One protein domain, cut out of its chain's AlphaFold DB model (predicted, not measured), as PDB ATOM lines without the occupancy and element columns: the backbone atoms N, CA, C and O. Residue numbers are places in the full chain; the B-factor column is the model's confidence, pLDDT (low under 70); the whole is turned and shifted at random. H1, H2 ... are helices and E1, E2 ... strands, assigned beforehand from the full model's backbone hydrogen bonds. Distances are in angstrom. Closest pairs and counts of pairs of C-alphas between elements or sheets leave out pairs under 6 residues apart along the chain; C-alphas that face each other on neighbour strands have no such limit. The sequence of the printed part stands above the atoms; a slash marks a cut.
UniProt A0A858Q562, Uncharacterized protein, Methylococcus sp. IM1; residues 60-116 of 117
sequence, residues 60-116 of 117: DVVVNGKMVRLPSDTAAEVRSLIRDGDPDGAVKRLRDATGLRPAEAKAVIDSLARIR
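This is residues 60 to 116 of the 117 residues of an uncharacterized protein of Methylococcus sp. IM1 (UniProt A0A858Q562). A helical hairpin, H1 and H2, has H3 set steeply across H2 and a small strand hairpin, E1 and E2, at the end where H1 begins. The 57 printed residues, mostly helix, include E1, E2, H1, H2 and H3 in that order. The whole is compact, radius of gyration of the C-alphas 10.0 A, spanning 28 by 21 by 18 A.

Find C-alpha 60 at (161.465, 78.917, 175.792), where strand E1, residues 60 to 63, begins. Then come E2, 66 to 70, H1, 72 to 83, 16.5 A long, and H2, 87 to 98, 16.3 A. H3, 102 to 114, runs 18.4 A to C-alpha 114 at (166.463, 85.174, 159.968).

In the antiparallel pair E1 and E2, find N 61 and O 68 within hydrogen-bond range, 3.0 A. H1 and H2 touch, closest C-alphas Val 78 and Ala 90, 4.8 A, opposite ways at a shallow tilt of 13 degrees. H2 touches H3, closest C-alphas Val 91 and Ala 105, 5.3 A, at a steep tilt of 59 degrees. In H1, H2 and H3 every O i to N i+4 pair is within hydrogen-bond range.

The printed part has no cut, and its links are tight. Look for pLDDT under 70 at residues 60 to 72 and 115 to 116.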
ATOM      1  N   ASP A  60     162.307  77.845 175.288       65.62
ATOM      2  CA  ASP A  60     161.465  78.917 175.792       65.62
ATOM      3  C   ASP A  60     161.525  80.075 174.795       65.62
ATOM      4  O   ASP A  60     162.535  80.770 174.667       65.62
ATOM      5  N   VAL A  61     160.444  80.255 174.037       66.31
ATOM      6  CA  VAL A  61     160.315  81.359 173.084       66.31
ATOM      7  C   VAL A  61     159.432  82.423 173.715       66.31
ATOM      8  O   VAL A  61     158.290  82.162 174.093       66.31
ATOM      9  N   VAL A  62     159.954  83.642 173.840       61.41
ATOM     10  CA  VAL A  62     159.177  84.785 174.324       61.41
ATOM     11  C   VAL A  62     158.402  85.378 173.153       61.41
ATOM     12  O   VAL A  62     158.989  85.946 172.235       61.41
ATOM     13  N   VAL A  63     157.075  85.260 173.189       62.69
ATOM     14  CA  VAL A  63     156.163  85.802 172.174       62.69
ATOM     15  C   VAL A  63     155.263  86.826 172.854       62.69
ATOM     16  O   VAL A  63     154.524  86.474 173.769       62.69
ATOM     17  N   ASN A  64     155.338  88.103 172.462       58.72
ATOM     18  CA  ASN A  64     154.550  89.186 173.078       58.72
ATOM     19  C   ASN A  64     154.688  89.266 174.617       58.72
ATOM     20  O   ASN A  64     153.721  89.519 175.330       58.72
ATOM     21  N   GLY A  65     155.887  88.998 175.148       65.19
ATOM     22  CA  GLY A  65     156.143  88.981 176.595       65.19
ATOM     23  C   GLY A  65     155.611  87.741 177.324       65.19
ATOM     24  O   GLY A  65     155.809  87.610 178.530       65.19
ATOM     25  N   LYS A  66     154.980  86.801 176.611       57.25
ATOM     26  CA  LYS A  66     154.553  85.507 177.138       57.25
ATOM     27  C   LYS A  66     155.617  84.457 176.826       57.25
ATOM     28  O   LYS A  66     155.953  84.239 175.664       57.25
ATOM     29  N   MET A  67     156.146  83.804 177.860       57.69
ATOM     30  CA  MET A  67     156.999  82.626 177.687       57.69
ATOM     31  C   MET A  67     156.141  81.476 177.162       57.69
ATOM     32  O   MET A  67     155.225  81.008 177.841       57.69
ATOM     33  N   VAL A  68     156.420  81.050 175.936       65.56
ATOM     34  CA  VAL A  68     155.820  79.870 175.330       65.56
ATOM     35  C   VAL A  68     156.872  78.779 175.360       65.56
ATOM     36  O   VAL A  68     157.886  78.849 174.666       65.56
ATOM     37  N   ARG A  69     156.625  77.774 176.195       66.38
ATOM     38  CA  ARG A  69     157.480  76.599 176.282       66.38
ATOM     39  C   ARG A  69     157.122  75.668 175.138       66.38
ATOM     40  O   ARG A  69     156.042  75.077 175.141       66.38
ATOM     41  N   LEU A  70     157.999  75.565 174.146       67.38
ATOM     42  CA  LEU A  70     157.802  74.607 173.070       67.38
ATOM     43  C   LEU A  70     158.291  73.230 173.535       67.38
ATOM     44  O   LEU A  70     159.423  73.121 174.020       67.38
ATOM     45  N   PRO A  71     157.483  72.172 173.348       69.25
ATOM     46  CA  PRO A  71     157.987  70.809 173.411       69.25
ATOM     47  C   PRO A  71     159.180  70.670 172.462       69.25
ATOM     48  O   PRO A  71     159.145  71.192 171.343       69.25
ATOM     49  N   SER A  72     160.228  69.976 172.899       67.31
ATOM     50  CA  SER A  72     161.438  69.745 172.102       67.31
ATOM     51  C   SER A  72     161.134  69.134 170.733       67.31
ATOM     52  O   SER A  72     161.736  69.530 169.738       67.31
ATOM     53  N   ASP A  73     160.143  68.242 170.668       70.94
ATOM     54  CA  ASP A  73     159.714  67.591 169.428       70.94
ATOM     55  C   ASP A  73     159.131  68.604 168.438       70.94
ATOM     56  O   ASP A  73     159.530  68.662 167.277       70.94
ATOM     57  N   THR A  74     158.258  69.492 168.921       76.25
ATOM     58  CA  THR A  74     157.668  70.564 168.112       76.25
ATOM     59  C   THR A  74     158.733  71.541 167.627       76.25
ATOM     60  O   THR A  74     158.690  71.989 166.485       76.25
ATOM     61  N   ALA A  75     159.702  71.888 168.476       76.62
ATOM     62  CA  ALA A  75     160.785  72.789 168.103       76.62
ATOM     63  C   ALA A  75     161.685  72.199 167.003       76.62
ATOM     64  O   ALA A  75     162.071  72.917 166.077       76.62
ATOM     65  N   ALA A  76     161.997  70.902 167.079       78.31
ATOM     66  CA  ALA A  76     162.759  70.198 166.051       78.31
ATOM     67  C   ALA A  76     161.988  70.127 164.723       78.31
ATOM     68  O   ALA A  76     162.552  70.381 163.658       78.31
ATOM     69  N   GLU A  77     160.687  69.853 164.788       78.69
ATOM     70  CA  GLU A  77     159.808  69.772 163.623       78.69
ATOM     71  C   GLU A  77     159.651  71.133 162.930       78.69
ATOM     72  O   GLU A  77     159.852  71.250 161.724       78.69
ATOM     73  N   VAL A  78     159.420  72.196 163.706       83.44
ATOM     74  CA  VAL A  78     159.366  73.580 163.216       83.44
ATOM     75  C   VAL A  78     160.678  73.984 162.536       83.44
ATOM     76  O   VAL A  78     160.656  74.591 161.467       83.44
ATOM     77  N   ARG A  79     161.832  73.621 163.109       81.06
ATOM     78  CA  ARG A  79     163.143  73.897 162.496       81.06
ATOM     79  C   ARG A  79     163.349  73.138 161.189       81.06
ATOM     80  O   ARG A  79     163.926  73.709 160.264       81.06
ATOM     81  N   SER A  80     162.900  71.887 161.109       81.88
ATOM     82  CA  SER A  80     162.963  71.095 159.876       81.88
ATOM     83  C   SER A  80     162.115  71.728 158.774       81.88
ATOM     84  O   SER A  80     162.629  71.959 157.689       81.88
ATOM     85  N   LEU A  81     160.891  72.160 159.086       83.75
ATOM     86  CA  LEU A  81     160.003  72.835 158.129       83.75
ATOM     87  C   LEU A  81     160.603  74.149 157.594       83.75
ATOM     88  O   LEU A  81     160.589  74.403 156.392       83.75
ATOM     89  N   ILE A  82     161.243  74.950 158.456       84.25
ATOM     90  CA  ILE A  82     161.987  76.150 158.023       84.25
ATOM     91  C   ILE A  82     163.207  75.775 157.157       84.25
ATOM     92  O   ILE A  82     163.622  76.537 156.281       84.25
ATOM     93  N   ARG A  83     163.844  74.621 157.398       80.44
ATOM     94  CA  ARG A  83     164.965  74.113 156.583       80.44
ATOM     95  C   ARG A  83     164.523  73.648 155.209       80.44
ATOM     96  O   ARG A  83     165.207  73.961 154.239       80.44
ATOM     97  N   ASP A  84     163.369  73.013 155.139       81.06
ATOM     98  CA  ASP A  84     162.798  72.477 153.910       81.06
ATOM     99  C   ASP A  84     162.111  73.555 153.051       81.06
ATOM    100  O   ASP A  84     161.652  73.268 151.948       81.06
ATOM    101  N   GLY A  85     162.085  74.810 153.523       84.44
ATOM    102  CA  GLY A  85     161.504  75.941 152.800       84.44
ATOM    103  C   GLY A  85     159.981  76.021 152.909       84.44
ATOM    104  O   GLY A  85     159.363  76.688 152.084       84.44
ATOM    105  N   ASP A  86     159.386  75.380 153.923       85.75
ATOM    106  CA  ASP A  86     157.944  75.376 154.195       85.75
ATOM    107  C   ASP A  86     157.595  76.189 155.465       85.75
ATOM    108  O   ASP A  86     157.296  75.637 156.532       85.75
ATOM    109  N   PRO A  87     157.647  77.535 155.405       84.00
ATOM    110  CA  PRO A  87     157.352  78.382 156.559       84.00
ATOM    111  C   PRO A  87     155.876  78.310 156.978       84.00
ATOM    112  O   PRO A  87     155.571  78.469 158.161       84.00
ATOM    113  N   ASP A  88     154.955  78.049 156.050       84.69
ATOM    114  CA  ASP A  88     153.523  77.967 156.347       84.69
ATOM    115  C   ASP A  88     153.179  76.710 157.162       84.69
ATOM    116  O   ASP A  88     152.418  76.793 158.136       84.69
ATOM    117  N   GLY A  89     153.794  75.563 156.848       85.62
ATOM    118  CA  GLY A  89     153.693  74.365 157.683       85.62
ATOM    119  C   GLY A  89     154.301  74.572 159.066       85.62
ATOM    120  O   GLY A  89     153.697  74.171 160.066       85.62
ATOM    121  N   ALA A  90     155.431  75.278 159.159       86.81
ATOM    122  CA  ALA A  90     156.052  75.617 160.439       86.81
ATOM    123  C   ALA A  90     155.122  76.478 161.316       86.81
ATOM    124  O   ALA A  90     154.960  76.212 162.511       86.81
ATOM    125  N   VAL A  91     154.443  77.465 160.718       86.44
ATOM    126  CA  VAL A  91     153.437  78.299 161.396       86.44
ATOM    127  C   VAL A  91     152.266  77.455 161.880       86.44
ATOM    128  O   VAL A  91     151.848  77.592 163.032       86.44
ATOM    129  N   LYS A  92     151.732  76.571 161.032       88.12
ATOM    130  CA  LYS A  92     150.631  75.681 161.415       88.12
ATOM    131  C   LYS A  92     151.031  74.798 162.596       88.12
ATOM    132  O   LYS A  92     150.320  74.769 163.598       88.12
ATOM    133  N   ARG A  93     152.207  74.170 162.527       83.69
ATOM    134  CA  ARG A  93     152.691  73.269 163.575       83.69
ATOM    135  C   ARG A  93     152.911  73.980 164.904       83.69
ATOM    136  O   ARG A  93     152.525  73.467 165.956       83.69
ATOM    137  N   LEU A  94     153.473  75.186 164.850       84.62
ATOM    138  CA  LEU A  94     153.666  76.029 166.021       84.62
ATOM    139  C   LEU A  94     152.327  76.410 166.662       84.62
ATOM    140  O   LEU A  94     152.190  76.321 167.882       84.62
ATOM    141  N   ARG A  95     151.323  76.785 165.864       86.38
ATOM    142  CA  ARG A  95     149.977  77.100 166.367       86.38
ATOM    143  C   ARG A  95     149.301  75.901 167.011       86.38
ATOM    144  O   ARG A  95     148.760  76.055 168.100       86.38
ATOM    145  N   ASP A  96     149.348  74.738 166.371       82.50
ATOM    146  CA  ASP A  96     148.697  73.530 166.884       82.50
ATOM    147  C   ASP A  96     149.285  73.113 168.243       82.50
ATOM    148  O   ASP A  96     148.566  72.624 169.109       82.50
ATOM    149  N   ALA A  97     150.579  73.363 168.465       78.31
ATOM    150  CA  ALA A  97     151.252  73.038 169.720       78.31
ATOM    151  C   ALA A  97     151.102  74.097 170.829       78.31
ATOM    152  O   ALA A  97     151.198  73.762 172.007       78.31
ATOM    153  N   THR A  98     150.917  75.372 170.480       77.38
ATOM    154  CA  THR A  98     150.992  76.495 171.442       77.38
ATOM    155  C   THR A  98     149.683  77.268 171.596       77.38
ATOM    156  O   THR A  98     149.541  78.069 172.519       77.38
ATOM    157  N   GLY A  99     148.731  77.064 170.684       80.38
ATOM    158  CA  GLY A  99     147.501  77.845 170.589       80.38
ATOM    159  C   GLY A  99     147.713  79.293 170.135       80.38
ATOM    160  O   GLY A  99     146.786  80.097 170.237       80.38
ATOM    161  N   LEU A 100     148.911  79.653 169.655       77.31
ATOM    162  CA  LEU A 100     149.223  81.014 169.212       77.31
ATOM    163  C   LEU A 100     148.348  81.461 168.035       77.31
ATOM    164  O   LEU A 100     147.861  80.664 167.220       77.31
ATOM    165  N   ARG A 101     148.172  82.780 167.912       83.44
ATOM    166  CA  ARG A 101     147.459  83.358 166.770       83.44
ATOM    167  C   ARG A 101     148.333  83.263 165.510       83.44
ATOM    168  O   ARG A 101     149.560  83.271 165.612       83.44
ATOM    169  N   PRO A 102     147.737  83.223 164.303       81.38
ATOM    170  CA  PRO A 102     148.491  83.091 163.051       81.38
ATOM    171  C   PRO A 102     149.586  84.138 162.861       81.38
ATOM    172  O   PRO A 102     150.692  83.799 162.453       81.38
ATOM    173  N   ALA A 103     149.297  85.392 163.208       79.50
ATOM    174  CA  ALA A 103     150.263  86.481 163.113       79.50
ATOM    175  C   ALA A 103     151.453  86.299 164.075       79.50
ATOM    176  O   ALA A 103     152.592  86.555 163.700       79.50
ATOM    177  N   GLU A 104     151.197  85.814 165.292       80.00
ATOM    178  CA  GLU A 104     152.225  85.604 166.318       80.00
ATOM    179  C   GLU A 104     153.133  84.434 165.951       80.00
ATOM    180  O   GLU A 104     154.354  84.557 165.984       80.00
ATOM    181  N   ALA A 105     152.538  83.316 165.528       85.06
ATOM    182  CA  ALA A 105     153.290  82.163 165.062       85.06
ATOM    183  C   ALA A 105     154.160  82.526 163.849       85.06
ATOM    184  O   ALA A 105     155.336  82.183 163.821       85.06
ATOM    185  N   LYS A 106     153.628  83.296 162.890       85.00
ATOM    186  CA  LYS A 106     154.405  83.778 161.742       85.00
ATOM    187  C   LYS A 106     155.599  84.635 162.154       85.00
ATOM    188  O   LYS A 106     156.690  84.396 161.652       85.00
ATOM    189  N   ALA A 107     155.425  85.570 163.087       83.62
ATOM    190  CA  ALA A 107     156.521  86.410 163.574       83.62
ATOM    191  C   ALA A 107     157.648  85.589 164.231       83.62
ATOM    192  O   ALA A 107     158.828  85.897 164.050       83.62
ATOM    193  N   VAL A 108     157.300  84.518 164.952       82.12
ATOM    194  CA  VAL A 108     158.276  83.592 165.548       82.12
ATOM    195  C   VAL A 108     159.053  82.842 164.473       82.12
ATOM    196  O   VAL A 108     160.280  82.799 164.523       82.12
ATOM    197  N   ILE A 109     158.353  82.269 163.495       85.25
ATOM    198  CA  ILE A 109     158.979  81.531 162.392       85.25
ATOM    199  C   ILE A 109     159.894  82.439 161.567       85.25
ATOM    200  O   ILE A 109     161.019  82.051 161.270       85.25
ATOM    201  N   ASP A 110     159.447  83.653 161.255       85.62
ATOM    202  CA  ASP A 110     160.225  84.635 160.495       85.62
ATOM    203  C   ASP A 110     161.504  85.051 161.245       85.62
ATOM    204  O   ASP A 110     162.592  85.116 160.671       85.62
ATOM    205  N   SER A 111     161.404  85.224 162.568       81.44
ATOM    206  CA  SER A 111     162.564  85.486 163.430       81.44
ATOM    207  C   SER A 111     163.542  84.306 163.452       81.44
ATOM    208  O   SER A 111     164.751  84.505 163.367       81.44
ATOM    209  N   LEU A 112     163.034  83.071 163.528       77.88
ATOM    210  CA  LEU A 112     163.852  81.854 163.497       77.88
ATOM    211  C   LEU A 112     164.527  81.636 162.139       77.88
ATOM    212  O   LEU A 112     165.660  81.159 162.097       77.88
ATOM    213  N   ALA A 113     163.855  81.986 161.042       77.69
ATOM    214  CA  ALA A 113     164.417  81.911 159.700       77.69
ATOM    215  C   ALA A 113     165.577  82.900 159.525       77.69
ATOM    216  O   ALA A 113     166.607  82.534 158.964       77.69
ATOM    217  N   ARG A 114     165.446  84.116 160.071       72.56
ATOM    218  CA  ARG A 114     166.463  85.174 159.968       72.56
ATOM    219  C   ARG A 114     167.749  84.887 160.752       72.56
ATOM    220  O   ARG A 114     168.798  85.364 160.358       72.56
ATOM    221  N   ILE A 115     167.691  84.110 161.836       66.56
ATOM    222  CA  ILE A 115     168.884  83.733 162.627       66.56
ATOM    223  C   ILE A 115     169.794  82.739 161.863       66.56
ATOM    224  O   ILE A 115     170.904  82.453 162.302       66.56
ATOM    225  N   ARG A 116     169.329  82.177 160.736       57.06
ATOM    226  CA  ARG A 116     170.050  81.157 159.956       57.06
ATOM    227  C   ARG A 116     170.928  81.721 158.825       57.06
ATOM    228  O   ARG A 116     171.644  80.928 158.214       57.06
TER     229      ARG A 116